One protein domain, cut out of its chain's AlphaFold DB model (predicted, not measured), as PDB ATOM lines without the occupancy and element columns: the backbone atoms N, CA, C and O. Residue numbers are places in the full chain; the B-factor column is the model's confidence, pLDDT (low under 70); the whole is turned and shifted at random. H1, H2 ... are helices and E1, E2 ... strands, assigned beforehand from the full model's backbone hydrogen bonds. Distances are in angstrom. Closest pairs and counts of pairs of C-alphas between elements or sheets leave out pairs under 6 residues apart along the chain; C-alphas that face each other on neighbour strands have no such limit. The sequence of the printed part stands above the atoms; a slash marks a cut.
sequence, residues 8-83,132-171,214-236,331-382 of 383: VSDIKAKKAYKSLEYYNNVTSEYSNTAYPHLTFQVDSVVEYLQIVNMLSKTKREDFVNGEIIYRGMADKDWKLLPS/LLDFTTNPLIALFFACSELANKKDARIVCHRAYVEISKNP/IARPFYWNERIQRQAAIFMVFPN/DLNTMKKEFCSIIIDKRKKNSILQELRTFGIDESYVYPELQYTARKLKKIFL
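What this domain is: This is residues 8 to 83, 132 to 171, 214 to 236 and 331 to 382 of the 383 residues of the protein "FRG domain-containing protein" of Ruminococcus sp. AF13-37 (UniProt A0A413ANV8). A strongly twisted sheet of seven strands makes the core; its long strand E4 bends, and the part with E5, E6 and E3 folds back toward E2. Helices H3 and H4 cover one face, H6 is on the opposite face, H7 packs on H4, and residues 377 to 382, of which 377 to 381 belong to H9, stick out. The printed part has 191 residues with nine named helices and seven named strands, which follow each other along the chain as H1, H2, E1, H3, E2, E3, H4, E4, E5, H5, E6, H6, E7, H7, H8 and H9; the sheet is branched, with both parallel and antiparallel neighbour pairs, and the class is mixed, helices and strands. It is compact, with a radius of gyration of the C-alphas of 16.9 A and spans of 51 by 45 by 30 A.

Where its parts are: The strands are E4, residues 156 to 167, 29.7 A long; E2, 66 to 73, 22.8 A; E7, 339 to 344, 17.0 A; E1, 38 to 42; E3, 132 to 136; E5, 214 to 216; and E6, 229 to 233. The helices are H1, 8 to 12, from C-alpha 8 at (139.461, 121.315, 174.037); H2, 15 to 22; H3, 45 to 56, 16.1 A; H4, 139 to 148, 14.1 A; H5, 222 to 226; H6, 332 to 338; H7, 349 to 358, 14.7 A; H8, 363 to 366; and H9, 370 to 381, 16.4 A, to C-alpha 381 at (123.874, 87.885, 203.774).

How they stand to each other: E4 bends by 74 degrees at residue 164. E2 on one side of it is antiparallel, N 69 to O 161 2.9 A; E7 on the other side is antiparallel, N 158 to O 342 2.8 A. E1 is parallel to E7, N 40 to O 341 2.8 A. E5 is parallel to E4, N 166 to O 214 2.8 A; E6 is antiparallel to E5, N 215 to O 231 2.9 A, and to E3, N 135 to O 230 2.8 A. H4 lies over E2 at a height over the sheet of 5.8 A, with H3 on the same face and H6 on the opposite face. H7 touches H4, Cys 147 to Lys 349 4.7 A between C-alphas, at a steep tilt of 48 degrees. H1 touches H6, C-alphas of Val 8 and Lys 337 5.5 A apart; H2 is close but not clearly touching H3, C-alphas of Ala 16 and Met 54 6.4 A apart. H5 only just touches H8, with 3 pairs of C-alphas within 8 A, and H8 and H9 only just touch, only at the corner. Every O i to N i+4 pair is within hydrogen-bond range in H1 to H6 and H9, 5 of 6 in H7; H8 is too short for one.

The domain as a whole: The C-alphas of Asp 62 and Leu 382, the two farthest apart, are 54.6 A apart. Three cuts leave gaps between C-alphas: 83 to 132, 7.7 A; 171 to 214, 13.0 A; 236 to 331, 13.6 A. Of the links printed whole, H2 to E1 is long. The mean pLDDT of the printed part is 88.5; residues 22 to 31, 60 to 65 and 168 are under 70.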
ATOM      1  N   VAL A   8     138.207 121.213 173.277       90.00
ATOM      2  CA  VAL A   8     139.461 121.315 174.037       90.00
ATOM      3  C   VAL A   8     139.985 122.749 174.104       90.00
ATOM      4  O   VAL A   8     140.446 123.179 175.166       90.00
ATOM      5  N   SER A   9     139.912 123.524 173.018       89.69
ATOM      6  CA  SER A   9     140.308 124.940 173.067       89.69
ATOM      7  C   SER A   9     139.394 125.756 173.980       89.69
ATOM      8  O   SER A   9     139.881 126.606 174.726       89.69
ATOM      9  N   ASP A  10     138.092 125.460 173.979       89.94
ATOM     10  CA  ASP A  10     137.114 126.150 174.821       89.94
ATOM     11  C   ASP A  10     137.333 125.838 176.312       89.94
ATOM     12  O   ASP A  10     137.155 126.723 177.154       89.94
ATOM     13  N   ILE A  11     137.781 124.619 176.648       90.75
ATOM     14  CA  ILE A  11     138.219 124.247 178.004       90.75
ATOM     15  C   ILE A  11     139.463 125.046 178.407       90.75
ATOM     16  O   ILE A  11     139.461 125.703 179.450       90.75
ATOM     17  N   LYS A  12     140.513 125.031 177.574       89.94
ATOM     18  CA  LYS A  12     141.796 125.703 177.860       89.94
ATOM     19  C   LYS A  12     141.657 127.218 178.036       89.94
ATOM     20  O   LYS A  12     142.435 127.836 178.762       89.94
ATOM     21  N   ALA A  13     140.650 127.825 177.413       90.06
ATOM     22  CA  ALA A  13     140.352 129.244 177.571       90.06
ATOM     23  C   ALA A  13     139.780 129.607 178.961       90.06
ATOM     24  O   ALA A  13     139.789 130.781 179.341       90.06
ATOM     25  N   LYS A  14     139.277 128.643 179.748       88.00
ATOM     26  CA  LYS A  14     138.644 128.929 181.045       88.00
ATOM     27  C   LYS A  14     139.673 129.267 182.125       88.00
ATOM     28  O   LYS A  14     140.664 128.574 182.315       88.00
ATOM     29  N   LYS A  15     139.375 130.282 182.947       85.62
ATOM     30  CA  LYS A  15     140.190 130.625 184.131       85.62
ATOM     31  C   LYS A  15     140.339 129.440 185.098       85.62
ATOM     32  O   LYS A  15     141.423 129.227 185.621       85.62
ATOM     33  N   ALA A  16     139.268 128.662 185.287       83.00
ATOM     34  CA  ALA A  16     139.278 127.472 186.139       83.00
ATOM     35  C   ALA A  16     140.285 126.409 185.660       83.00
ATOM     36  O   ALA A  16     140.947 125.801 186.495       83.00
ATOM     37  N   TYR A  17     140.460 126.248 184.342       86.19
ATOM     38  CA  TYR A  17     141.478 125.359 183.779       86.19
ATOM     39  C   TYR A  17     142.885 125.801 184.197       86.19
ATOM     40  O   TYR A  17     143.648 124.994 184.712       86.19
ATOM     41  N   LYS A  18     143.195 127.099 184.077       82.25
ATOM     42  CA  LYS A  18     144.504 127.652 184.474       82.25
ATOM     43  C   LYS A  18     144.814 127.420 185.956       82.25
ATOM     44  O   LYS A  18     145.958 127.179 186.318       82.25
ATOM     45  N   SER A  19     143.795 127.486 186.815       80.31
ATOM     46  CA  SER A  19     143.947 127.169 188.239       80.31
ATOM     47  C   SER A  19     144.233 125.684 188.468       80.31
ATOM     48  O   SER A  19     145.116 125.366 189.250       80.31
ATOM     49  N   LEU A  20     143.534 124.778 187.781       79.19
ATOM     50  CA  LEU A  20     143.751 123.329 187.901       79.19
ATOM     51  C   LEU A  20     145.116 122.886 187.360       79.19
ATOM     52  O   LEU A  20     145.748 122.006 187.938       79.19
ATOM     53  N   GLU A  21     145.571 123.515 186.276       72.31
ATOM     54  CA  GLU A  21     146.889 123.287 185.677       72.31
ATOM     55  C   GLU A  21     148.014 123.638 186.661       72.31
ATOM     56  O   GLU A  21     148.964 122.876 186.804       72.31
ATOM     57  N   TYR A  22     147.857 124.723 187.428       64.19
ATOM     58  CA  TYR A  22     148.802 125.112 188.479       64.19
ATOM     59  C   TYR A  22     148.919 124.075 189.613       64.19
ATOM     60  O   TYR A  22     149.992 123.914 190.191       64.19
ATOM     61  N   TYR A  23     147.842 123.345 189.924       63.38
ATOM     62  CA  TYR A  23     147.830 122.314 190.970       63.38
ATOM     63  C   TYR A  23     148.231 120.912 190.471       63.38
ATOM     64  O   TYR A  23     148.083 119.950 191.217       63.38
ATOM     65  N   ASN A  24     148.750 120.773 189.241       61.09
ATOM     66  CA  ASN A  24     149.130 119.495 188.613       61.09
ATOM     67  C   ASN A  24     147.991 118.454 188.479       61.09
ATOM     68  O   ASN A  24     148.257 117.288 188.199       61.09
ATOM     69  N   ASN A  25     146.721 118.863 188.589       66.12
ATOM     70  CA  ASN A  25     145.561 117.978 188.361       66.12
ATOM     71  C   ASN A  25     145.246 117.779 186.864       66.12
ATOM     72  O   ASN A  25     144.288 117.093 186.492       66.12
ATOM     73  N   VAL A  26     146.037 118.406 185.990       60.19
ATOM     74  CA  VAL A  26     145.971 118.263 184.537       60.19
ATOM     75  C   VAL A  26     147.216 117.518 184.084       60.19
ATOM     76  O   VAL A  26     148.322 118.049 184.149       60.19
ATOM     77  N   THR A  27     147.040 116.300 183.585       57.66
ATOM     78  CA  THR A  27     148.108 115.561 182.916       57.66
ATOM     79  C   THR A  27     147.777 115.500 181.434       57.66
ATOM     80  O   THR A  27     146.735 115.011 181.006       57.66
ATOM     81  N   SER A  28     148.669 116.010 180.593       51.44
ATOM     82  CA  SER A  28     148.612 115.628 179.184       51.44
ATOM     83  C   SER A  28     149.138 114.197 179.111       51.44
ATOM     84  O   SER A  28     150.338 113.959 179.231       51.44
ATOM     85  N   GLU A  29     148.234 113.221 179.012       51.00
ATOM     86  CA  GLU A  29     148.598 111.815 178.832       51.00
ATOM     87  C   GLU A  29     149.165 111.638 177.414       51.00
ATOM     88  O   GLU A  29     148.480 111.215 176.491       51.00
ATOM     89  N   TYR A  30     150.433 112.006 177.213       48.50
ATOM     90  CA  TYR A  30     151.104 111.886 175.914       48.50
ATOM     91  C   TYR A  30     151.391 110.428 175.511       48.50
ATOM     92  O   TYR A  30     151.823 110.189 174.387       48.50
ATOM     93  N   SER A  31     151.182 109.452 176.404       51.72
ATOM     94  CA  SER A  31     151.535 108.045 176.173       51.72
ATOM     95  C   SER A  31     150.397 107.187 175.612       51.72
ATOM     96  O   SER A  31     150.678 106.161 174.993       51.72
ATOM     97  N   ASN A  32     149.128 107.573 175.792       70.00
ATOM     98  CA  ASN A  32     148.001 106.787 175.291       70.00
ATOM     99  C   ASN A  32     147.594 107.247 173.889       70.00
ATOM    100  O   ASN A  32     146.837 108.202 173.715       70.00
ATOM    101  N   THR A  33     148.071 106.529 172.873       77.25
ATOM    102  CA  THR A  33     147.796 106.842 171.465       77.25
ATOM    103  C   THR A  33     146.315 106.737 171.092       77.25
ATOM    104  O   THR A  33     145.900 107.366 170.122       77.25
ATOM    105  N   ALA A  34     145.502 106.001 171.861       84.19
ATOM    106  CA  ALA A  34     144.062 105.886 171.628       84.19
ATOM    107  C   ALA A  34     143.258 107.077 172.183       84.19
ATOM    108  O   ALA A  34     142.117 107.287 171.774       84.19
ATOM    109  N   TYR A  35     143.844 107.864 173.092       90.44
ATOM    110  CA  TYR A  35     143.201 109.011 173.740       90.44
ATOM    111  C   TYR A  35     144.095 110.265 173.648       90.44
ATOM    112  O   TYR A  35     144.533 110.775 174.680       90.44
ATOM    113  N   PRO A  36     144.388 110.781 172.434       89.94
ATOM    114  CA  PRO A  36     145.364 111.853 172.206       89.94
ATOM    115  C   PRO A  36     144.823 113.255 172.557       89.94
ATOM    116  O   PRO A  36     145.007 114.215 171.804       89.94
ATOM    117  N   HIS A  37     144.130 113.393 173.686       90.19
ATOM    118  CA  HIS A  37     143.417 114.602 174.096       90.19
ATOM    119  C   HIS A  37     143.679 114.993 175.548       90.19
ATOM    120  O   HIS A  37     144.370 114.313 176.307       90.19
ATOM    121  N   LEU A  38     143.128 116.144 175.934       91.38
ATOM    122  CA  LEU A  38     143.273 116.704 177.271       91.38
ATOM    123  C   LEU A  38     142.755 115.734 178.342       91.38
ATOM    124  O   LEU A  38     141.604 115.300 178.269       91.38
ATOM    125  N   THR A  39     143.579 115.449 179.350       92.31
ATOM    126  CA  THR A  39     143.245 114.513 180.424       92.31
ATOM    127  C   THR A  39     143.446 115.157 181.802       92.31
ATOM    128  O   THR A  39     144.372 115.930 182.038       92.31
ATOM    129  N   PHE A  40     142.515 114.892 182.708       92.38
ATOM    130  CA  PHE A  40     142.549 115.312 184.106       92.38
ATOM    131  C   PHE A  40     142.773 114.091 184.987       92.38
ATOM    132  O   PHE A  40     142.399 112.984 184.604       92.38
ATOM    133  N   GLN A  41     143.310 114.293 186.182       92.38
ATOM    134  CA  GLN A  41     143.376 113.264 187.211       92.38
ATOM    135  C   GLN A  41     142.635 113.749 188.453       92.38
ATOM    136  O   GLN A  41     142.761 114.915 188.824       92.38
ATOM    137  N   VAL A  42     141.835 112.868 189.055       93.31
ATOM    138  CA  VAL A  42     141.072 113.173 190.271       93.31
ATOM    139  C   VAL A  42     141.127 112.012 191.257       93.31
ATOM    140  O   VAL A  42     141.099 110.843 190.864       93.31
ATOM    141  N   ASP A  43     141.135 112.352 192.540       92.00
ATOM    142  CA  ASP A  43     141.221 111.400 193.648       92.00
ATOM    143  C   ASP A  43     139.938 111.328 194.499       92.00
ATOM    144  O   ASP A  43     139.826 110.444 195.354       92.00
ATOM    145  N   SER A  44     138.973 112.234 194.285       93.94
ATOM    146  CA  SER A  44     137.734 112.354 195.075       93.94
ATOM    147  C   SER A  44     136.528 112.815 194.247       93.94
ATOM    148  O   SER A  44     136.679 113.345 193.138       93.94
ATOM    149  N   VAL A  45     135.310 112.673 194.794       96.25
ATOM    150  CA  VAL A  45     134.086 113.188 194.145       96.25
ATOM    151  C   VAL A  45     134.122 114.717 194.031       96.25
ATOM    152  O   VAL A  45     133.650 115.274 193.041       96.25
ATOM    153  N   VAL A  46     134.715 115.412 195.005       93.94
ATOM    154  CA  VAL A  46     134.809 116.883 195.009       93.94
ATOM    155  C   VAL A  46     135.660 117.389 193.845       93.94
ATOM    156  O   VAL A  46     135.220 118.270 193.106       93.94
ATOM    157  N   GLU A  47     136.848 116.817 193.643       92.44
ATOM    158  CA  GLU A  47     137.715 117.162 192.509       92.44
ATOM    159  C   GLU A  47     137.031 116.855 191.175       92.44
ATOM    160  O   GLU A  47     137.021 117.691 190.269       92.44
ATOM    161  N   TYR A  48     136.367 115.698 191.072       95.81
ATOM    162  CA  TYR A  48     135.574 115.350 189.895       95.81
ATOM    163  C   TYR A  48     134.503 116.410 189.584       95.81
ATOM    164  O   TYR A  48     134.391 116.878 188.446       95.81
ATOM    165  N   LEU A  49     133.752 116.854 190.595       95.56
ATOM    166  CA  LEU A  49     132.713 117.874 190.442       95.56
ATOM    167  C   LEU A  49     133.273 119.250 190.053       95.56
ATOM    168  O   LEU A  49     132.613 119.989 189.319       95.56
ATOM    169  N   GLN A  50     134.490 119.598 190.480       92.88
ATOM    170  CA  GLN A  50     135.164 120.818 190.025       92.88
ATOM    171  C   GLN A  50     135.428 120.780 188.516       92.88
ATOM    172  O   GLN A  50     135.147 121.767 187.826       92.88
ATOM    173  N   ILE A  51     135.894 119.640 187.989       93.88
ATOM    174  CA  ILE A  51     136.073 119.450 186.543       93.88
ATOM    175  C   ILE A  51     134.721 119.535 185.829       93.88
ATOM    176  O   ILE A  51     134.578 120.302 184.879       93.88
ATOM    177  N   VAL A  52     133.698 118.823 186.311       94.94
ATOM    178  CA  VAL A  52     132.341 118.849 185.734       94.94
ATOM    179  C   VAL A  52     131.782 120.274 185.660       94.94
ATOM    180  O   VAL A  52     131.259 120.674 184.620       94.94
ATOM    181  N   ASN A  53     131.940 121.072 186.719       92.94
ATOM    182  CA  ASN A  53     131.512 122.472 186.759       92.94
ATOM    183  C   ASN A  53     132.297 123.373 185.789       92.94
ATOM    184  O   ASN A  53     131.781 124.377 185.299       92.94
ATOM    185  N   MET A  54     133.559 123.054 185.504       92.25
ATOM    186  CA  MET A  54     134.310 123.749 184.461       92.25
ATOM    187  C   MET A  54     133.785 123.376 183.069       92.25
ATOM    188  O   MET A  54     133.549 124.273 182.257       92.25
ATOM    189  N   LEU A  55     133.575 122.082 182.803       92.88
ATOM    190  CA  LEU A  55     133.065 121.591 181.519       92.88
ATOM    191  C   LEU A  55     131.650 122.113 181.231       92.88
ATOM    192  O   LEU A  55     131.343 122.484 180.105       92.88
ATOM    193  N   SER A  56     130.783 122.232 182.238       90.19
ATOM    194  CA  SER A  56     129.430 122.773 182.038       90.19
ATOM    195  C   SER A  56     129.436 124.223 181.530       90.19
ATOM    196  O   SER A  56     128.529 124.628 180.807       90.19
ATOM    197  N   LYS A  57     130.493 124.993 181.825       88.69
ATOM    198  CA  LYS A  57     130.677 126.383 181.371       88.69
ATOM    199  C   LYS A  57     131.248 126.497 179.958       88.69
ATOM    200  O   LYS A  57     131.450 127.615 179.479       88.69
ATOM    201  N   THR A  58     131.563 125.389 179.291       86.25
ATOM    202  CA  THR A  58     131.932 125.371 177.863       86.25
ATOM    203  C   THR A  58     130.731 125.062 176.965       86.25
ATOM    204  O   THR A  58     130.898 124.918 175.749       86.25
ATOM    205  N   LYS A  59     129.524 124.944 177.540       74.25
ATOM    206  CA  LYS A  59     128.274 124.920 176.779       74.25
ATOM    207  C   LYS A  59     128.133 126.226 175.997       74.25
ATOM    208  O   LYS A  59     128.474 127.297 176.494       74.25
ATOM    209  N   ARG A  60     127.684 126.108 174.753       69.00
ATOM    210  CA  ARG A  60     127.473 127.231 173.845       69.00
ATOM    211  C   ARG A  60     126.010 127.656 173.899       69.00
ATOM    212  O   ARG A  60     125.137 126.807 173.760       69.00
ATOM    213  N   GLU A  61     125.758 128.940 174.136       57.00
ATOM    214  CA  GLU A  61     124.402 129.490 174.307       57.00
ATOM    215  C   GLU A  61     123.583 129.465 173.005       57.00
ATOM    216  O   GLU A  61     122.363 129.357 173.046       57.00
ATOM    217  N   ASP A  62     124.247 129.479 171.848       56.91
ATOM    218  CA  ASP A  62     123.651 129.358 170.512       56.91
ATOM    219  C   ASP A  62     123.283 127.909 170.129       56.91
ATOM    220  O   ASP A  62     122.658 127.672 169.094       56.91
ATOM    221  N   PHE A  63     123.620 126.924 170.970       55.56
ATOM    222  CA  PHE A  63     123.338 125.506 170.745       55.56
ATOM    223  C   PHE A  63     122.146 125.047 171.593       55.56
ATOM    224  O   PHE A  63     122.305 124.473 172.673       55.56
ATOM    225  N   VAL A  64     120.928 125.241 171.079       56.34
ATOM    226  CA  VAL A  64     119.727 124.565 171.606       56.34
ATOM    227  C   VAL A  64     120.005 123.051 171.637       56.34
ATOM    228  O   VAL A  64     120.434 122.506 170.628       56.34
ATOM    229  N   ASN A  65     119.803 122.371 172.773       64.81
ATOM    230  CA  ASN A  65     120.141 120.948 173.019       64.81
ATOM    231  C   ASN A  65     121.647 120.588 173.097       64.81
ATOM    232  O   ASN A  65     122.012 119.420 172.927       64.81
ATOM    233  N   GLY A  66     122.529 121.556 173.369       79.38
ATOM    234  CA  GLY A  66     123.937 121.289 173.678       79.38
ATOM    235  C   GLY A  66     124.142 120.719 175.089       79.38
ATOM    236  O   GLY A  66     123.858 121.383 176.089       79.38
ATOM    237  N   GLU A  67     124.704 119.514 175.187       88.19
ATOM    238  CA  GLU A  67     125.006 118.842 176.456       88.19
ATOM    239  C   GLU A  67     126.488 118.479 176.570       88.19
ATOM    240  O   GLU A  67     127.174 118.262 175.571       88.19
ATOM    241  N   ILE A  68     126.985 118.382 177.807       93.12
ATOM    242  CA  ILE A  68     128.217 117.632 178.065       93.12
ATOM    243  C   ILE A  68     127.797 116.205 178.383       93.12
ATOM    244  O   ILE A  68     126.942 115.982 179.240       93.12
ATOM    245  N   ILE A  69     128.386 115.260 177.669       95.75
ATOM    246  CA  ILE A  69     128.089 113.841 177.793       95.75
ATOM    247  C   ILE A  69     129.305 113.115 178.347       95.75
ATOM    248  O   ILE A  69     130.444 113.511 178.087       95.75
ATOM    249  N   TYR A  70     129.057 112.049 179.100       98.19
ATOM    250  CA  TYR A  70     130.073 111.330 179.854       98.19
ATOM    251  C   TYR A  70     129.965 109.823 179.612       98.19
ATOM    252  O   TYR A  70     128.863 109.279 179.580       98.19
ATOM    253  N   ARG A  71     131.095 109.127 179.498       98.12
ATOM    254  CA  ARG A  71     131.153 107.658 179.522       98.12
ATOM    255  C   ARG A  71     132.170 107.202 180.552       98.12
ATOM    256  O   ARG A  71     133.356 107.481 180.404       98.12
ATOM    257  N   GLY A  72     131.700 106.497 181.577       98.19
ATOM    258  CA  GLY A  72     132.548 105.856 182.577       98.19
ATOM    259  C   GLY A  72     133.081 104.515 182.091       98.19
ATOM    260  O   GLY A  72     132.327 103.702 181.567       98.19
ATOM    261  N   MET A  73     134.378 104.289 182.260       97.62
ATOM    262  CA  MET A  73     135.086 103.087 181.832       97.62
ATOM    263  C   MET A  73     135.955 102.600 182.988       97.62
ATOM    264  O   MET A  73     136.812 103.331 183.489       97.62
ATOM    265  N   ALA A  74     135.715 101.366 183.429       97.50
ATOM    266  CA  ALA A  74     136.418 100.783 184.565       97.50
ATOM    267  C   ALA A  74     137.882 100.433 184.264       97.50
ATOM    268  O   ALA A  74     138.671 100.283 185.193       97.50
ATOM    269  N   ASP A  75     138.257 100.333 182.994       96.38
ATOM    270  CA  ASP A  75     139.646 100.242 182.558       96.38
ATOM    271  C   ASP A  75     139.962 101.434 181.649       96.38
ATOM    272  O   ASP A  75     139.282 101.662 180.643       96.38
ATOM    273  N   LYS A  76     140.994 102.203 182.009       94.75
ATOM    274  CA  LYS A  76     141.429 103.384 181.260       94.75
ATOM    275  C   LYS A  76     141.928 103.079 179.845       94.75
ATOM    276  O   LYS A  76     142.022 104.016 179.048       94.75
ATOM    277  N   ASP A  77     142.253 101.816 179.563       93.38
ATOM    278  CA  ASP A  77     142.810 101.349 178.290       93.38
ATOM    279  C   ASP A  77     141.748 100.707 177.373       93.38
ATOM    280  O   ASP A  77     142.042 100.349 176.229       93.38
ATOM    281  N   TRP A  78     140.497 100.556 177.829       94.50
ATOM    282  CA  TRP A  78     139.404 100.113 176.958       94.50
ATOM    283  C   TRP A  78     139.217 101.088 175.798       94.50
ATOM    284  O   TRP A  78     139.251 102.290 176.002       94.50
ATOM    285  N   LYS A  79     138.969 100.579 174.584       93.00
ATOM    286  CA  LYS A  79     138.704 101.408 173.397       93.00
ATOM    287  C   LYS A  79     137.302 102.025 173.438       93.00
ATOM    288  O   LYS A  79     136.352 101.375 173.891       93.00
ATOM    289  N   LEU A  80     137.157 103.226 172.875       94.25
ATOM    290  CA  LEU A  80     135.880 103.920 172.677       94.25
ATOM    291  C   LEU A  80     135.144 103.383 171.435       94.25
ATOM    292  O   LEU A  80     134.888 104.103 170.477       94.25
ATOM    293  N   LEU A  81     134.859 102.081 171.455       93.94
ATOM    294  CA  LEU A  81     134.159 101.362 170.393       93.94
ATOM    295  C   LEU A  81     132.923 100.651 170.953       93.94
ATOM    296  O   LEU A  81     133.002 100.103 172.069       93.94
ATOM    297  N   PRO A  82     131.811 100.638 170.194       95.31
ATOM    298  CA  PRO A  82     130.617  99.888 170.559       95.31
ATOM    299  C   PRO A  82     130.918  98.387 170.579       95.31
ATOM    300  O   PRO A  82     131.922  97.933 170.032       95.31
ATOM    301  N   SER A  83     130.063  97.608 171.237       94.06
ATOM    302  CA  SER A  83     130.239  96.158 171.385       94.06
ATOM    303  C   SER A  83     130.319  95.446 170.032       94.06
ATOM    304  O   SER A  83     131.192  94.601 169.858       94.06
ATOM    305  N   LEU A 132     125.648 100.875 168.889       97.00
ATOM    306  CA  LEU A 132     125.441 101.950 169.849       97.00
ATOM    307  C   LEU A 132     126.512 101.896 170.936       97.00
ATOM    308  O   LEU A 132     126.864 100.834 171.445       97.00
ATOM    309  N   LEU A 133     127.020 103.064 171.315       97.12
ATOM    310  CA  LEU A 133     127.948 103.214 172.427       97.12
ATOM    311  C   LEU A 133     127.311 104.075 173.515       97.12
ATOM    312  O   LEU A 133     126.932 105.220 173.269       97.12
ATOM    313  N   ASP A 134     127.211 103.530 174.726       95.44
ATOM    314  CA  ASP A 134     126.522 104.190 175.838       95.44
ATOM    315  C   ASP A 134     127.274 105.434 176.330       95.44
ATOM    316  O   ASP A 134     128.467 105.416 176.631       95.44
ATOM    317  N   PHE A 135     126.548 106.522 176.485       97.12
ATOM    318  CA  PHE A 135     126.958 107.693 177.235       97.12
ATOM    319  C   PHE A 135     125.836 108.034 178.219       97.12
ATOM    320  O   PHE A 135     124.722 107.512 178.159       97.12
ATOM    321  N   THR A 136     126.122 108.937 179.141       97.06
ATOM    322  CA  THR A 136     125.137 109.501 180.055       97.06
ATOM    323  C   THR A 136     125.284 111.010 180.093       97.06
ATOM    324  O   THR A 136     126.389 111.547 179.980       97.06
ATOM    325  N   THR A 137     124.170 111.717 180.260       95.56
ATOM    326  CA  THR A 137     124.195 113.152 180.579       95.56
ATOM    327  C   THR A 137     124.405 113.404 182.076       95.56
ATOM    328  O   THR A 137     124.566 114.551 182.482       95.56
ATOM    329  N   ASN A 138     124.390 112.358 182.914       96.69
ATOM    330  CA  ASN A 138     124.613 112.465 184.351       96.69
ATOM    331  C   ASN A 138     126.081 112.139 184.699       96.69
ATOM    332  O   ASN A 138     126.482 110.971 184.660       96.69
ATOM    333  N   PRO A 139     126.891 113.137 185.097       97.62
ATOM    334  CA  PRO A 139     128.305 112.925 185.394       97.62
ATOM    335  C   PRO A 139     128.529 111.942 186.551       97.62
ATOM    336  O   PRO A 139     129.457 111.136 186.515       97.62
ATOM    337  N   LEU A 140     127.658 111.925 187.562       98.12
ATOM    338  CA  LEU A 140     127.821 111.023 188.704       98.12
ATOM    339  C   LEU A 140     127.537 109.557 188.343       98.12
ATOM    340  O   LEU A 140     128.132 108.655 188.929       98.12
ATOM    341  N   ILE A 141     126.694 109.312 187.337       98.06
ATOM    342  CA  ILE A 141     126.467 107.967 186.792       98.06
ATOM    343  C   ILE A 141     127.692 107.490 186.009       98.06
ATOM    344  O   ILE A 141     128.113 106.346 186.161       98.06
ATOM    345  N   ALA A 142     128.328 108.369 185.229       98.31
ATOM    346  CA  ALA A 142     129.595 108.036 184.583       98.31
ATOM    347  C   ALA A 142     130.700 107.747 185.610       98.31
ATOM    348  O   ALA A 142     131.461 106.794 185.445       98.31
ATOM    349  N   LEU A 143     130.762 108.523 186.695       98.50
ATOM    350  CA  LEU A 143     131.693 108.273 187.795       98.50
ATOM    351  C   LEU A 143     131.434 106.919 188.470       98.50
ATOM    352  O   LEU A 143     132.382 106.168 188.714       98.50
ATOM    353  N   PHE A 144     130.163 106.576 188.705       98.19
ATOM    354  CA  PHE A 144     129.771 105.258 189.200       98.19
ATOM    355  C   PHE A 144     130.267 104.146 188.269       98.19
ATOM    356  O   PHE A 144     130.968 103.249 188.731       98.19
ATOM    357  N   PHE A 145     129.992 104.217 186.959       97.69
ATOM    358  CA  PHE A 145     130.433 103.185 186.012       97.69
ATOM    359  C   PHE A 145     131.956 103.040 185.957       97.69
ATOM    360  O   PHE A 145     132.463 101.922 185.943       97.69
ATOM    361  N   ALA A 146     132.700 104.147 186.017       98.12
ATOM    362  CA  ALA A 146     134.160 104.109 186.057       98.12
ATOM    363  C   ALA A 146     134.705 103.404 187.320       98.12
ATOM    364  O   ALA A 146     135.735 102.730 187.264       98.12
ATOM    365  N   CYS A 147     134.024 103.522 188.462       97.75
ATOM    366  CA  CYS A 147     134.527 102.992 189.735       97.75
ATOM    367  C   CYS A 147     133.935 101.633 190.137       97.75
ATOM    368  O   CYS A 147     134.576 100.910 190.897       97.75
ATOM    369  N   SER A 148     132.739 101.286 189.645       93.81
ATOM    370  CA  SER A 148     131.947 100.118 190.072       93.81
ATOM    371  C   SER A 148     132.603  98.766 189.777       93.81
ATOM    372  O   SER A 148     132.359  97.794 190.493       93.81
ATOM    373  N   GLU A 149     133.489  98.712 188.781       92.62
ATOM    374  CA  GLU A 149     134.205  97.505 188.385       92.62
ATOM    375  C   GLU A 149     135.730  97.679 188.461       92.62
ATOM    376  O   GLU A 149     136.287  98.784 188.436       92.62
ATOM    377  N   LEU A 150     136.430  96.541 188.543       92.19
ATOM    378  CA  LEU A 150     137.897  96.468 188.532       92.19
ATOM    379  C   LEU A 150     138.573  97.357 189.599       92.19
ATOM    380  O   LEU A 150     139.702  97.824 189.406       92.19
ATOM    381  N   ALA A 151     137.897  97.580 190.731       82.06
ATOM    382  CA  ALA A 151     138.443  98.307 191.872       82.06
ATOM    383  C   ALA A 151     139.754  97.666 192.353       82.06
ATOM    384  O   ALA A 151     139.870  96.440 192.408       82.06
ATOM    385  N   ASN A 152     140.761  98.495 192.655       87.06
ATOM    386  CA  ASN A 152     142.135  98.096 192.992       87.06
ATOM    387  C   ASN A 152     142.898  97.302 191.910       87.06
ATOM    388  O   ASN A 152     144.055  96.945 192.129       87.06
ATOM    389  N   LYS A 153     142.304  97.045 190.735       93.81
ATOM    390  CA  LYS A 153     142.935  96.279 189.645       93.81
ATOM    391  C   LYS A 153     143.432  97.184 188.523       93.81
ATOM    392  O   LYS A 153     144.601  97.108 188.146       93.81
ATOM    393  N   LYS A 154     142.555  98.054 188.021       96.38
ATOM    394  CA  LYS A 154     142.799  98.926 186.865       96.38
ATOM    395  C   LYS A 154     142.332 100.343 187.151       96.38
ATOM    396  O   LYS A 154     141.328 100.525 187.844       96.38
ATOM    397  N   ASP A 155     143.074 101.314 186.636       96.38
ATOM    398  CA  ASP A 155     142.685 102.721 186.686       96.38
ATOM    399  C   ASP A 155     141.457 102.938 185.805       96.38
ATOM    400  O   ASP A 155     141.252 102.217 184.827       96.38
ATOM    401  N   ALA A 156     140.629 103.911 186.165       97.31
ATOM    402  CA  ALA A 156     139.410 104.239 185.439       97.31
ATOM    403  C   ALA A 156     139.622 105.401 184.473       97.31
ATOM    404  O   ALA A 156     140.481 106.253 184.699       97.31
ATOM    405  N   ARG A 157     138.758 105.490 183.460       97.06
ATOM    406  CA  ARG A 157     138.632 106.660 182.589       97.06
ATOM    407  C   ARG A 157     137.179 107.087 182.492       97.06
ATOM    408  O   ARG A 157     136.291 106.265 182.305       97.06
ATOM    409  N   ILE A 158     136.946 108.388 182.545       98.25
ATOM    410  CA  ILE A 158     135.686 109.001 182.142       98.25
ATOM    411  C   ILE A 158     135.974 109.835 180.905       98.25
ATOM    412  O   ILE A 158     136.792 110.750 180.953       98.25
ATOM    413  N   VAL A 159     135.333 109.500 179.793       97.50
ATOM    414  CA  VAL A 159     135.437 110.251 178.539       97.50
ATOM    415  C   VAL A 159     134.328 111.291 178.502       97.50
ATOM    416  O   VAL A 159     133.168 110.951 178.736       97.50
ATOM    417  N   CYS A 160     134.676 112.537 178.190       96.31
ATOM    418  CA  CYS A 160     133.741 113.651 178.111       96.31
ATOM    419  C   CYS A 160     133.746 114.249 176.703       96.31
ATOM    420  O   CYS A 160     134.808 114.410 176.099       96.31
ATOM    421  N   HIS A 161     132.571 114.635 176.217       93.56
ATOM    422  CA  HIS A 161     132.396 115.286 174.920       93.56
ATOM    423  C   HIS A 161     131.275 116.326 174.999       93.56
ATOM    424  O   HIS A 161     130.320 116.159 175.760       93.56
ATOM    425  N   ARG A 162     131.381 117.401 174.215       90.38
ATOM    426  CA  ARG A 162     130.293 118.367 174.024       90.38
ATOM    427  C   ARG A 162     129.472 117.957 172.808       90.38
ATOM    428  O   ARG A 162     129.929 118.121 171.683       90.38
ATOM    429  N   ALA A 163     128.253 117.486 173.042       88.38
ATOM    430  CA  ALA A 163     127.400 116.908 172.015       88.38
ATOM    431  C   ALA A 163     126.130 117.722 171.760       88.38
ATOM    432  O   ALA A 163     125.563 118.331 172.668       88.38
ATOM    433  N   TYR A 164     125.637 117.634 170.525       86.81
ATOM    434  CA  TYR A 164     124.243 117.919 170.207       86.81
ATOM    435  C   TYR A 164     123.453 116.618 170.342       86.81
ATOM    436  O   TYR A 164     123.691 115.673 169.589       86.81
ATOM    437  N   VAL A 165     122.557 116.553 171.326       87.88
ATOM    438  CA  VAL A 165     121.776 115.338 171.580       87.88
ATOM    439  C   VAL A 165     120.505 115.382 170.747       87.88
ATOM    440  O   VAL A 165     119.604 116.186 170.990       87.88
ATOM    441  N   GLU A 166     120.438 114.496 169.763       86.81
ATOM    442  CA  GLU A 166     119.283 114.335 168.895       86.81
ATOM    443  C   GLU A 166     118.198 113.491 169.564       86.81
ATOM    444  O   GLU A 166     118.445 112.691 170.473       86.81
ATOM    445  N   ILE A 167     116.969 113.654 169.090       73.88
ATOM    446  CA  ILE A 167     115.868 112.757 169.433       73.88
ATOM    447  C   ILE A 167     115.865 111.624 168.401       73.88
ATOM    448  O   ILE A 167     116.191 111.848 167.235       73.88
ATOM    449  N   SER A 168     115.471 110.422 168.825       68.06
ATOM    450  CA  SER A 168     115.442 109.176 168.038       68.06
ATOM    451  C   SER A 168     114.920 109.299 166.596       68.06
ATOM    452  O   SER A 168     115.396 108.593 165.723       68.06
ATOM    453  N   LYS A 169     114.009 110.232 166.294       75.00
ATOM    454  CA  LYS A 169     113.373 110.387 164.969       75.00
ATOM    455  C   LYS A 169     114.254 111.014 163.870       75.00
ATOM    456  O   LYS A 169     113.722 111.446 162.847       75.00
ATOM    457  N   ASN A 170     115.572 111.115 164.046       86.56
ATOM    458  CA  ASN A 170     116.447 111.619 162.988       86.56
ATOM    459  C   ASN A 170     116.574 110.579 161.844       86.56
ATOM    460  O   ASN A 170     117.051 109.473 162.095       86.56
ATOM    461  N   PRO A 171     116.257 110.923 160.575       90.00
ATOM    462  CA  PRO A 171     116.315 109.971 159.457       90.00
ATOM    463  C   PRO A 171     117.695 109.350 159.194       90.00
ATOM    464  O   PRO A 171     117.775 108.219 158.732       90.00
ATOM    465  N   ILE A 214     124.766 111.646 168.286       92.69
ATOM    466  CA  ILE A 214     124.308 111.284 169.626       92.69
ATOM    467  C   ILE A 214     122.787 111.341 169.644       92.69
ATOM    468  O   ILE A 214     122.216 112.369 169.290       92.69
ATOM    469  N   ALA A 215     122.128 110.278 170.096       93.00
ATOM    470  CA  ALA A 215     120.679 110.253 170.252       93.00
ATOM    471  C   ALA A 215     120.241 109.824 171.648       93.00
ATOM    472  O   ALA A 215     120.847 108.966 172.293       93.00
ATOM    473  N   ARG A 216     119.133 110.414 172.097       91.88
ATOM    474  CA  ARG A 216     118.425 109.999 173.303       91.88
ATOM    475  C   ARG A 216     117.345 108.967 172.950       91.88
ATOM    476  O   ARG A 216     116.504 109.258 172.094       91.88
ATOM    477  N   PRO A 217     117.333 107.785 173.595       90.12
ATOM    478  CA  PRO A 217     116.235 106.831 173.467       90.12
ATOM    479  C   PRO A 217     114.983 107.346 174.179       90.12
ATOM    480  O   PRO A 217     115.063 108.181 175.081       90.12
ATOM    481  N   PHE A 218     113.819 106.795 173.842       85.50
ATOM    482  CA  PHE A 218     112.669 106.935 174.730       85.50
ATOM    483  C   PHE A 218     112.904 106.139 176.012       85.50
ATOM    484  O   PHE A 218     113.412 105.015 175.984       85.50
ATOM    485  N   TYR A 219     112.527 106.721 177.146       83.75
ATOM    486  CA  TYR A 219     112.606 106.047 178.433       83.75
ATOM    487  C   TYR A 219     111.401 105.125 178.589       83.75
ATOM    488  O   TYR A 219     110.309 105.557 178.940       83.75
ATOM    489  N   TRP A 220     111.610 103.848 178.283       84.62
ATOM    490  CA  TRP A 220     110.601 102.796 178.418       84.62
ATOM    491  C   TRP A 220     110.775 101.967 179.697       84.62
ATOM    492  O   TRP A 220     109.930 101.134 180.011       84.62
ATOM    493  N   ASN A 221     111.862 102.185 180.443       87.19
ATOM    494  CA  ASN A 221     112.077 101.605 181.762       87.19
ATOM    495  C   ASN A 221     112.845 102.566 182.679       87.19
ATOM    496  O   ASN A 221     113.503 103.509 182.229       87.19
ATOM    497  N   GLU A 222     112.782 102.278 183.977       91.19
ATOM    498  CA  GLU A 222     113.396 103.102 185.012       91.19
ATOM    499  C   GLU A 222     114.933 103.090 184.957       91.19
ATOM    500  O   GLU A 222     115.556 104.118 185.213       91.19
ATOM    501  N   ARG A 223     115.570 101.974 184.570       91.88
ATOM    502  CA  ARG A 223     117.037 101.883 184.462       91.88
ATOM    503  C   ARG A 223     117.585 102.897 183.463       91.88
ATOM    504  O   ARG A 223     118.483 103.657 183.809       91.88
ATOM    505  N   ILE A 224     117.032 102.957 182.254       90.38
ATOM    506  CA  ILE A 224     117.466 103.904 181.212       90.38
ATOM    507  C   ILE A 224     117.264 105.350 181.690       90.38
ATOM    508  O   ILE A 224     118.133 106.197 181.473       90.38
ATOM    509  N   GLN A 225     116.160 105.621 182.395       91.94
ATOM    510  CA  GLN A 225     115.875 106.939 182.959       91.94
ATOM    511  C   GLN A 225     116.881 107.334 184.051       91.94
ATOM    512  O   GLN A 225     117.451 108.423 183.986       91.94
ATOM    513  N   ARG A 226     117.138 106.459 185.033       93.38
ATOM    514  CA  ARG A 226     118.087 106.713 186.134       93.38
ATOM    515  C   ARG A 226     119.525 106.826 185.642       93.38
ATOM    516  O   ARG A 226     120.295 107.636 186.151       93.38
ATOM    517  N   GLN A 227     119.872 106.058 184.613       94.62
ATOM    518  CA  GLN A 227     121.167 106.146 183.947       94.62
ATOM    519  C   GLN A 227     121.304 107.401 183.077       94.62
ATOM    520  O   GLN A 227     122.417 107.703 182.649       94.62
ATOM    521  N   ALA A 228     120.214 108.138 182.826       94.38
ATOM    522  CA  ALA A 228     120.162 109.272 181.904       94.38
ATOM    523  C   ALA A 228     120.844 108.939 180.563       94.38
ATOM    524  O   ALA A 228     121.710 109.678 180.078       94.38
ATOM    525  N   ALA A 229     120.513 107.757 180.035       93.19
ATOM    526  CA  ALA A 229     121.246 107.143 178.941       93.19
ATOM    527  C   ALA A 229     121.036 107.889 177.620       93.19
ATOM    528  O   ALA A 229     119.935 108.326 177.277       93.19
ATOM    529  N   ILE A 230     122.119 107.984 176.863       94.62
ATOM    530  CA  ILE A 230     122.192 108.487 175.493       94.62
ATOM    531  C   ILE A 230     123.173 107.601 174.728       94.62
ATOM    532  O   ILE A 230     124.064 106.999 175.321       94.62
ATOM    533  N   PHE A 231     123.032 107.524 173.413       96.00
ATOM    534  CA  PHE A 231     123.842 106.631 172.596       96.00
ATOM    535  C   PHE A 231     124.566 107.400 171.509       96.00
ATOM    536  O   PHE A 231     123.951 108.161 170.762       96.00
ATOM    537  N   MET A 232     125.868 107.164 171.408       96.12
ATOM    538  CA  MET A 232     126.640 107.514 170.226       96.12
ATOM    539  C   MET A 232     126.444 106.428 169.170       96.12
ATOM    540  O   MET A 232     126.572 105.242 169.468       96.12
ATOM    541  N   VAL A 233     126.108 106.839 167.951       95.56
ATOM    542  CA  VAL A 233     125.754 105.949 166.841       95.56
ATOM    543  C   VAL A 233     126.937 105.844 165.887       95.56
ATOM    544  O   VAL A 233     127.404 106.858 165.370       95.56
ATOM    545  N   PHE A 234     127.400 104.619 165.638       95.25
ATOM    546  CA  PHE A 234     128.539 104.359 164.760       95.25
ATOM    547  C   PHE A 234     128.056 103.931 163.361       95.25
ATOM    548  O   PHE A 234     127.342 102.927 163.242       95.25
ATOM    549  N   PRO A 235     128.402 104.674 162.293       93.69
ATOM    550  CA  PRO A 235     128.134 104.243 160.930       93.69
ATOM    551  C   PRO A 235     129.099 103.135 160.499       93.69
ATOM    552  O   PRO A 235     130.170 102.954 161.081       93.69
ATOM    553  N   ASN A 236     128.721 102.416 159.448       92.75
ATOM    554  CA  ASN A 236     129.648 101.582 158.694       92.75
ATOM    555  C   ASN A 236     130.704 102.465 158.018       92.75
ATOM    556  O   ASN A 236     130.435 103.621 157.676       92.75
ATOM    557  N   ASP A 331     137.930 109.217 164.470       86.19
ATOM    558  CA  ASP A 331     139.275 109.564 164.034       86.19
ATOM    559  C   ASP A 331     140.063 110.295 165.138       86.19
ATOM    560  O   ASP A 331     139.519 110.997 165.996       86.19
ATOM    561  N   LEU A 332     141.389 110.137 165.114       86.44
ATOM    562  CA  LEU A 332     142.274 110.663 166.157       86.44
ATOM    563  C   LEU A 332     142.274 112.197 166.235       86.44
ATOM    564  O   LEU A 332     142.550 112.757 167.297       86.44
ATOM    565  N   ASN A 333     141.983 112.886 165.131       84.81
ATOM    566  CA  ASN A 333     141.951 114.343 165.096       84.81
ATOM    567  C   ASN A 333     140.680 114.874 165.772       84.81
ATOM    568  O   ASN A 333     140.780 115.784 166.596       84.81
ATOM    569  N   THR A 334     139.532 114.247 165.513       88.25
ATOM    570  CA  THR A 334     138.280 114.483 166.241       88.25
ATOM    571  C   THR A 334     138.451 114.175 167.726       88.25
ATOM    572  O   THR A 334     138.130 115.021 168.559       88.25
ATOM    573  N   MET A 335     139.052 113.031 168.084       90.06
ATOM    574  CA  MET A 335     139.369 112.698 169.484       90.06
ATOM    575  C   MET A 335     140.186 113.812 170.155       90.06
ATOM    576  O   MET A 335     139.800 114.331 171.200       90.06
ATOM    577  N   LYS A 336     141.272 114.253 169.511       89.62
ATOM    578  CA  LYS A 336     142.163 115.307 170.018       89.62
ATOM    579  C   LYS A 336     141.466 116.651 170.261       89.62
ATOM    580  O   LYS A 336     141.866 117.384 171.168       89.62
ATOM    581  N   LYS A 337     140.488 117.007 169.425       88.94
ATOM    582  CA  LYS A 337     139.834 118.325 169.416       88.94
ATOM    583  C   LYS A 337     138.560 118.369 170.252       88.94
ATOM    584  O   LYS A 337     138.335 119.338 170.979       88.94
ATOM    585  N   GLU A 338     137.747 117.323 170.156       90.69
ATOM    586  CA  GLU A 338     136.367 117.328 170.635       90.69
ATOM    587  C   GLU A 338     136.142 116.499 171.903       90.69
ATOM    588  O   GLU A 338     135.036 116.508 172.446       90.69
ATOM    589  N   PHE A 339     137.172 115.836 172.435       93.69
ATOM    590  CA  PHE A 339     137.077 115.050 173.665       93.69
ATOM    591  C   PHE A 339     138.033 115.534 174.752       93.69
ATOM    592  O   PHE A 339     139.090 116.103 174.492       93.69
ATOM    593  N   CYS A 340     137.674 115.262 176.002       94.38
ATOM    594  CA  CYS A 340     138.617 115.252 177.114       94.38
ATOM    595  C   CYS A 340     138.396 114.003 177.981       94.38
ATOM    596  O   CYS A 340     137.405 113.285 177.828       94.38
ATOM    597  N   SER A 341     139.313 113.706 178.895       96.19
ATOM    598  CA  SER A 341     139.176 112.576 179.817       96.19
ATOM    599  C   SER A 341     139.479 112.948 181.255       96.19
ATOM    600  O   SER A 341     140.178 113.916 181.521       96.19
ATOM    601  N   ILE A 342     138.949 112.160 182.183       96.06
ATOM    602  CA  ILE A 342     139.263 112.216 183.608       96.06
ATOM    603  C   ILE A 342     139.697 110.810 184.030       96.06
ATOM    604  O   ILE A 342     138.969 109.851 183.785       96.06
ATOM    605  N   ILE A 343     140.878 110.684 184.627       95.75
ATOM    606  CA  ILE A 343     141.456 109.431 185.109       95.75
ATOM    607  C   ILE A 343     141.317 109.349 186.623       95.75
ATOM    608  O   ILE A 343     141.472 110.344 187.331       95.75
ATOM    609  N   ILE A 344     141.031 108.140 187.099       95.50
ATOM    610  CA  ILE A 344     140.894 107.821 188.519       95.50
ATOM    611  C   ILE A 344     141.813 106.648 188.829       95.50
ATOM    612  O   ILE A 344     141.688 105.580 188.222       95.50
ATOM    613  N   ASP A 345     142.710 106.831 189.795       95.25
ATOM    614  CA  ASP A 345     143.588 105.762 190.263       95.25
ATOM    615  C   ASP A 345     142.761 104.602 190.837       95.25
ATOM    616  O   ASP A 345     141.816 104.788 191.614       95.25
ATOM    617  N   LYS A 346     143.134 103.372 190.479       96.56
ATOM    618  CA  LYS A 346     142.450 102.147 190.917       96.56
ATOM    619  C   LYS A 346     142.230 102.046 192.430       96.56
ATOM    620  O   LYS A 346     141.255 101.414 192.840       96.56
ATOM    621  N   ARG A 347     143.112 102.646 193.240       96.75
ATOM    622  CA  ARG A 347     143.069 102.662 194.713       96.75
ATOM    623  C   ARG A 347     141.978 103.587 195.260       96.75
ATOM    624  O   ARG A 347     141.507 103.372 196.373       96.75
ATOM    625  N   LYS A 348     141.558 104.595 194.490       96.81
ATOM    626  CA  LYS A 348     140.552 105.602 194.882       96.81
ATOM    627  C   LYS A 348     139.120 105.194 194.542       96.81
ATOM    628  O   LYS A 348     138.172 105.719 195.116       96.81
ATOM    629  N   LYS A 349     138.933 104.212 193.654       97.50
ATOM    630  CA  LYS A 349     137.603 103.752 193.216       97.50
ATOM    631  C   LYS A 349     136.663 103.412 194.378       97.50
ATOM    632  O   LYS A 349     135.507 103.819 194.365       97.50
ATOM    633  N   ASN A 350     137.155 102.705 195.398       96.50
ATOM    634  CA  ASN A 350     136.324 102.306 196.539       96.50
ATOM    635  C   ASN A 350     135.898 103.490 197.415       96.50
ATOM    636  O   ASN A 350     134.743 103.522 197.836       96.50
ATOM    637  N   SER A 351     136.788 104.454 197.684       97.00
ATOM    638  CA  SER A 351     136.425 105.649 198.458       97.00
ATOM    639  C   SER A 351     135.420 106.504 197.692       97.00
ATOM    640  O   SER A 351     134.401 106.892 198.250       97.00
ATOM    641  N   ILE A 352     135.616 106.666 196.381       97.56
ATOM    642  CA  ILE A 352     134.675 107.378 195.510       97.56
ATOM    643  C   ILE A 352     133.297 106.700 195.494       97.56
ATOM    644  O   ILE A 352     132.280 107.383 195.575       97.56
ATOM    645  N   LEU A 353     133.224 105.365 195.434       96.81
ATOM    646  CA  LEU A 353     131.943 104.651 195.529       96.81
ATOM    647  C   LEU A 353     131.258 104.857 196.887       96.81
ATOM    648  O   LEU A 353     130.031 104.923 196.944       96.81
ATOM    649  N   GLN A 354     132.020 104.943 197.980       95.94
ATOM    650  CA  GLN A 354     131.471 105.256 199.302       95.94
ATOM    651  C   GLN A 354     130.938 106.690 199.360       95.94
ATOM    652  O   GLN A 354     129.838 106.895 199.865       95.94
ATOM    653  N   GLU A 355     131.662 107.657 198.794       96.88
ATOM    654  CA  GLU A 355     131.201 109.039 198.655       96.88
ATOM    655  C   GLU A 355     129.930 109.117 197.793       96.88
ATOM    656  O   GLU A 355     128.947 109.713 198.214       96.88
ATOM    657  N   LEU A 356     129.872 108.452 196.634       96.75
ATOM    658  CA  LEU A 356     128.677 108.428 195.775       96.75
ATOM    659  C   LEU A 356     127.432 107.884 196.488       96.75
ATOM    660  O   LEU A 356     126.332 108.406 196.287       96.75
ATOM    661  N   ARG A 357     127.597 106.885 197.363       95.25
ATOM    662  CA  ARG A 357     126.493 106.353 198.177       95.25
ATOM    663  C   ARG A 357     125.886 107.412 199.095       95.25
ATOM    664  O   ARG A 357     124.680 107.366 199.315       95.25
ATOM    665  N   THR A 358     126.667 108.371 199.604       94.50
ATOM    666  CA  THR A 358     126.123 109.461 200.442       94.50
ATOM    667  C   THR A 358     125.277 110.441 199.630       94.50
ATOM    668  O   THR A 358     124.326 111.009 200.159       94.50
ATOM    669  N   PHE A 359     125.546 110.560 198.326       92.69
ATOM    670  CA  PHE A 359     124.706 111.275 197.360       92.69
ATOM    671  C   PHE A 359     123.517 110.440 196.844       92.69
ATOM    672  O   PHE A 359     122.794 110.892 195.959       92.69
ATOM    673  N   GLY A 360     123.303 109.225 197.367       93.50
ATOM    674  CA  GLY A 360     122.217 108.332 196.952       93.50
ATOM    675  C   GLY A 360     122.470 107.585 195.639       93.50
ATOM    676  O   GLY A 360     121.541 107.010 195.078       93.50
ATOM    677  N   ILE A 361     123.711 107.576 195.141       94.94
ATOM    678  CA  ILE A 361     124.085 106.894 193.898       94.94
ATOM    679  C   ILE A 361     124.808 105.598 194.244       94.94
ATOM    680  O   ILE A 361     125.971 105.583 194.645       94.94
ATOM    681  N   ASP A 362     124.100 104.487 194.079       92.19
ATOM    682  CA  ASP A 362     124.622 103.146 194.293       92.19
ATOM    683  C   ASP A 362     124.097 102.156 193.243       92.19
ATOM    684  O   ASP A 362     123.337 102.520 192.346       92.19
ATOM    685  N   GLU A 363     124.501 100.887 193.341       91.50
ATOM    686  CA  GLU A 363     124.090  99.845 192.390       91.50
ATOM    687  C   GLU A 363     122.560  99.700 192.293       91.50
ATOM    688  O   GLU A 363     122.048  99.526 191.196       91.50
ATOM    689  N   SER A 364     121.818  99.844 193.400       90.31
ATOM    690  CA  SER A 364     120.346  99.767 193.397       90.31
ATOM    691  C   SER A 364     119.672 101.012 192.826       90.31
ATOM    692  O   SER A 364     118.560 100.922 192.304       90.31
ATOM    693  N   TYR A 365     120.325 102.174 192.904       92.88
ATOM    694  CA  TYR A 365     119.897 103.345 192.153       92.88
ATOM    695  C   TYR A 365     120.098 103.104 190.653       92.88
ATOM    696  O   TYR A 365     119.151 103.207 189.885       92.88
ATOM    697  N   VAL A 366     121.303 102.720 190.233       92.81
ATOM    698  CA  VAL A 366     121.669 102.588 188.810       92.81
ATOM    699  C   VAL A 366     120.959 101.421 188.113       92.81
ATOM    700  O   VAL A 366     120.635 101.531 186.928       92.81
ATOM    701  N   TYR A 367     120.702 100.336 188.841       92.31
ATOM    702  CA  TYR A 367     120.039  99.125 188.368       92.31
ATOM    703  C   TYR A 367     118.816  98.809 189.253       92.31
ATOM    704  O   TYR A 367     118.921  98.024 190.201       92.31
ATOM    705  N   PRO A 368     117.657  99.449 188.994       90.00
ATOM    706  CA  PRO A 368     116.437  99.274 189.788       90.00
ATOM    707  C   PRO A 368     115.847  97.861 189.755       90.00
ATOM    708  O   PRO A 368     115.007  97.529 190.592       90.00
ATOM    709  N   GLU A 369     116.212  97.037 188.772       89.44
ATOM    710  CA  GLU A 369     115.554  95.760 188.547       89.44
ATOM    711  C   GLU A 369     115.786  94.783 189.706       89.44
ATOM    712  O   GLU A 369     116.891  94.643 190.241       89.44
ATOM    713  N   LEU A 370     114.734  94.030 190.051       86.81
ATOM    714  CA  LEU A 370     114.704  93.137 191.214       86.81
ATOM    715  C   LEU A 370     115.883  92.153 191.250       86.81
ATOM    716  O   LEU A 370     116.401  91.837 192.318       86.81
ATOM    717  N   GLN A 371     116.341  91.700 190.083       86.12
ATOM    718  CA  GLN A 371     117.483  90.798 189.944       86.12
ATOM    719  C   GLN A 371     118.787  91.364 190.531       86.12
ATOM    720  O   GLN A 371     119.550  90.615 191.140       86.12
ATOM    721  N   TYR A 372     119.044  92.669 190.394       84.81
ATOM    722  CA  TYR A 372     120.248  93.302 190.939       84.81
ATOM    723  C   TYR A 372     120.124  93.478 192.450       84.81
ATOM    724  O   TYR A 372     121.054  93.145 193.186       84.81
ATOM    725  N   THR A 373     118.939  93.857 192.930       83.25
ATOM    726  CA  THR A 373     118.620  93.877 194.365       83.25
ATOM    727  C   THR A 373     118.816  92.500 195.002       83.25
ATOM    728  O   THR A 373     119.491  92.380 196.024       83.25
ATOM    729  N   ALA A 374     118.317  91.436 194.368       85.38
ATOM    730  CA  ALA A 374     118.486  90.063 194.839       85.38
ATOM    731  C   ALA A 374     119.965  89.632 194.863       85.38
ATOM    732  O   ALA A 374     120.427  89.062 195.854       85.38
ATOM    733  N   ARG A 375     120.738  89.950 193.811       84.62
ATOM    734  CA  ARG A 375     122.193  89.702 193.761       84.62
ATOM    735  C   ARG A 375     122.937  90.434 194.883       84.62
ATOM    736  O   ARG A 375     123.810  89.835 195.511       84.62
ATOM    737  N   LYS A 376     122.585  91.695 195.158       80.62
ATOM    738  CA  LYS A 376     123.163  92.507 196.242       80.62
ATOM    739  C   LYS A 376     122.868  91.897 197.612       80.62
ATOM    740  O   LYS A 376     123.798  91.689 198.385       80.62
ATOM    741  N   LEU A 377     121.611  91.545 197.891       84.19
ATOM    742  CA  LEU A 377     121.223  90.903 199.153       84.19
ATOM    743  C   LEU A 377     121.951  89.572 199.361       84.19
ATOM    744  O   LEU A 377     122.461  89.325 200.451       84.19
ATOM    745  N   LYS A 378     122.080  88.752 198.308       86.44
ATOM    746  CA  LYS A 378     122.834  87.494 198.373       86.44
ATOM    747  C   LYS A 378     124.290  87.731 198.785       86.44
ATOM    748  O   LYS A 378     124.747  87.080 199.708       86.44
ATOM    749  N   LYS A 379     124.984  88.703 198.183       81.88
ATOM    750  CA  LYS A 379     126.370  89.054 198.559       81.88
ATOM    751  C   LYS A 379     126.508  89.569 199.999       81.88
ATOM    752  O   LYS A 379     127.561  89.398 200.594       81.88
ATOM    753  N   ILE A 380     125.484  90.241 200.536       81.44
ATOM    754  CA  ILE A 380     125.513  90.801 201.899       81.44
ATOM    755  C   ILE A 380     125.307  89.708 202.952       81.44
ATOM    756  O   ILE A 380     126.028  89.674 203.944       81.44
ATOM    757  N   PHE A 381     124.309  88.845 202.755       86.88
ATOM    758  CA  PHE A 381     123.874  87.885 203.774       86.88
ATOM    759  C   PHE A 381     124.432  86.469 203.576       86.88
ATOM    760  O   PHE A 381     124.336  85.654 204.489       86.88
ATOM    761  N   LEU A 382     125.002  86.168 202.404       84.50
ATOM    762  CA  LEU A 382     125.600  84.878 202.041       84.50
ATOM    763  C   LEU A 382     126.939  85.117 201.300       84.50
ATOM    764  O   LEU A 382     126.976  84.965 200.074       84.50
TER     765      LEU A 382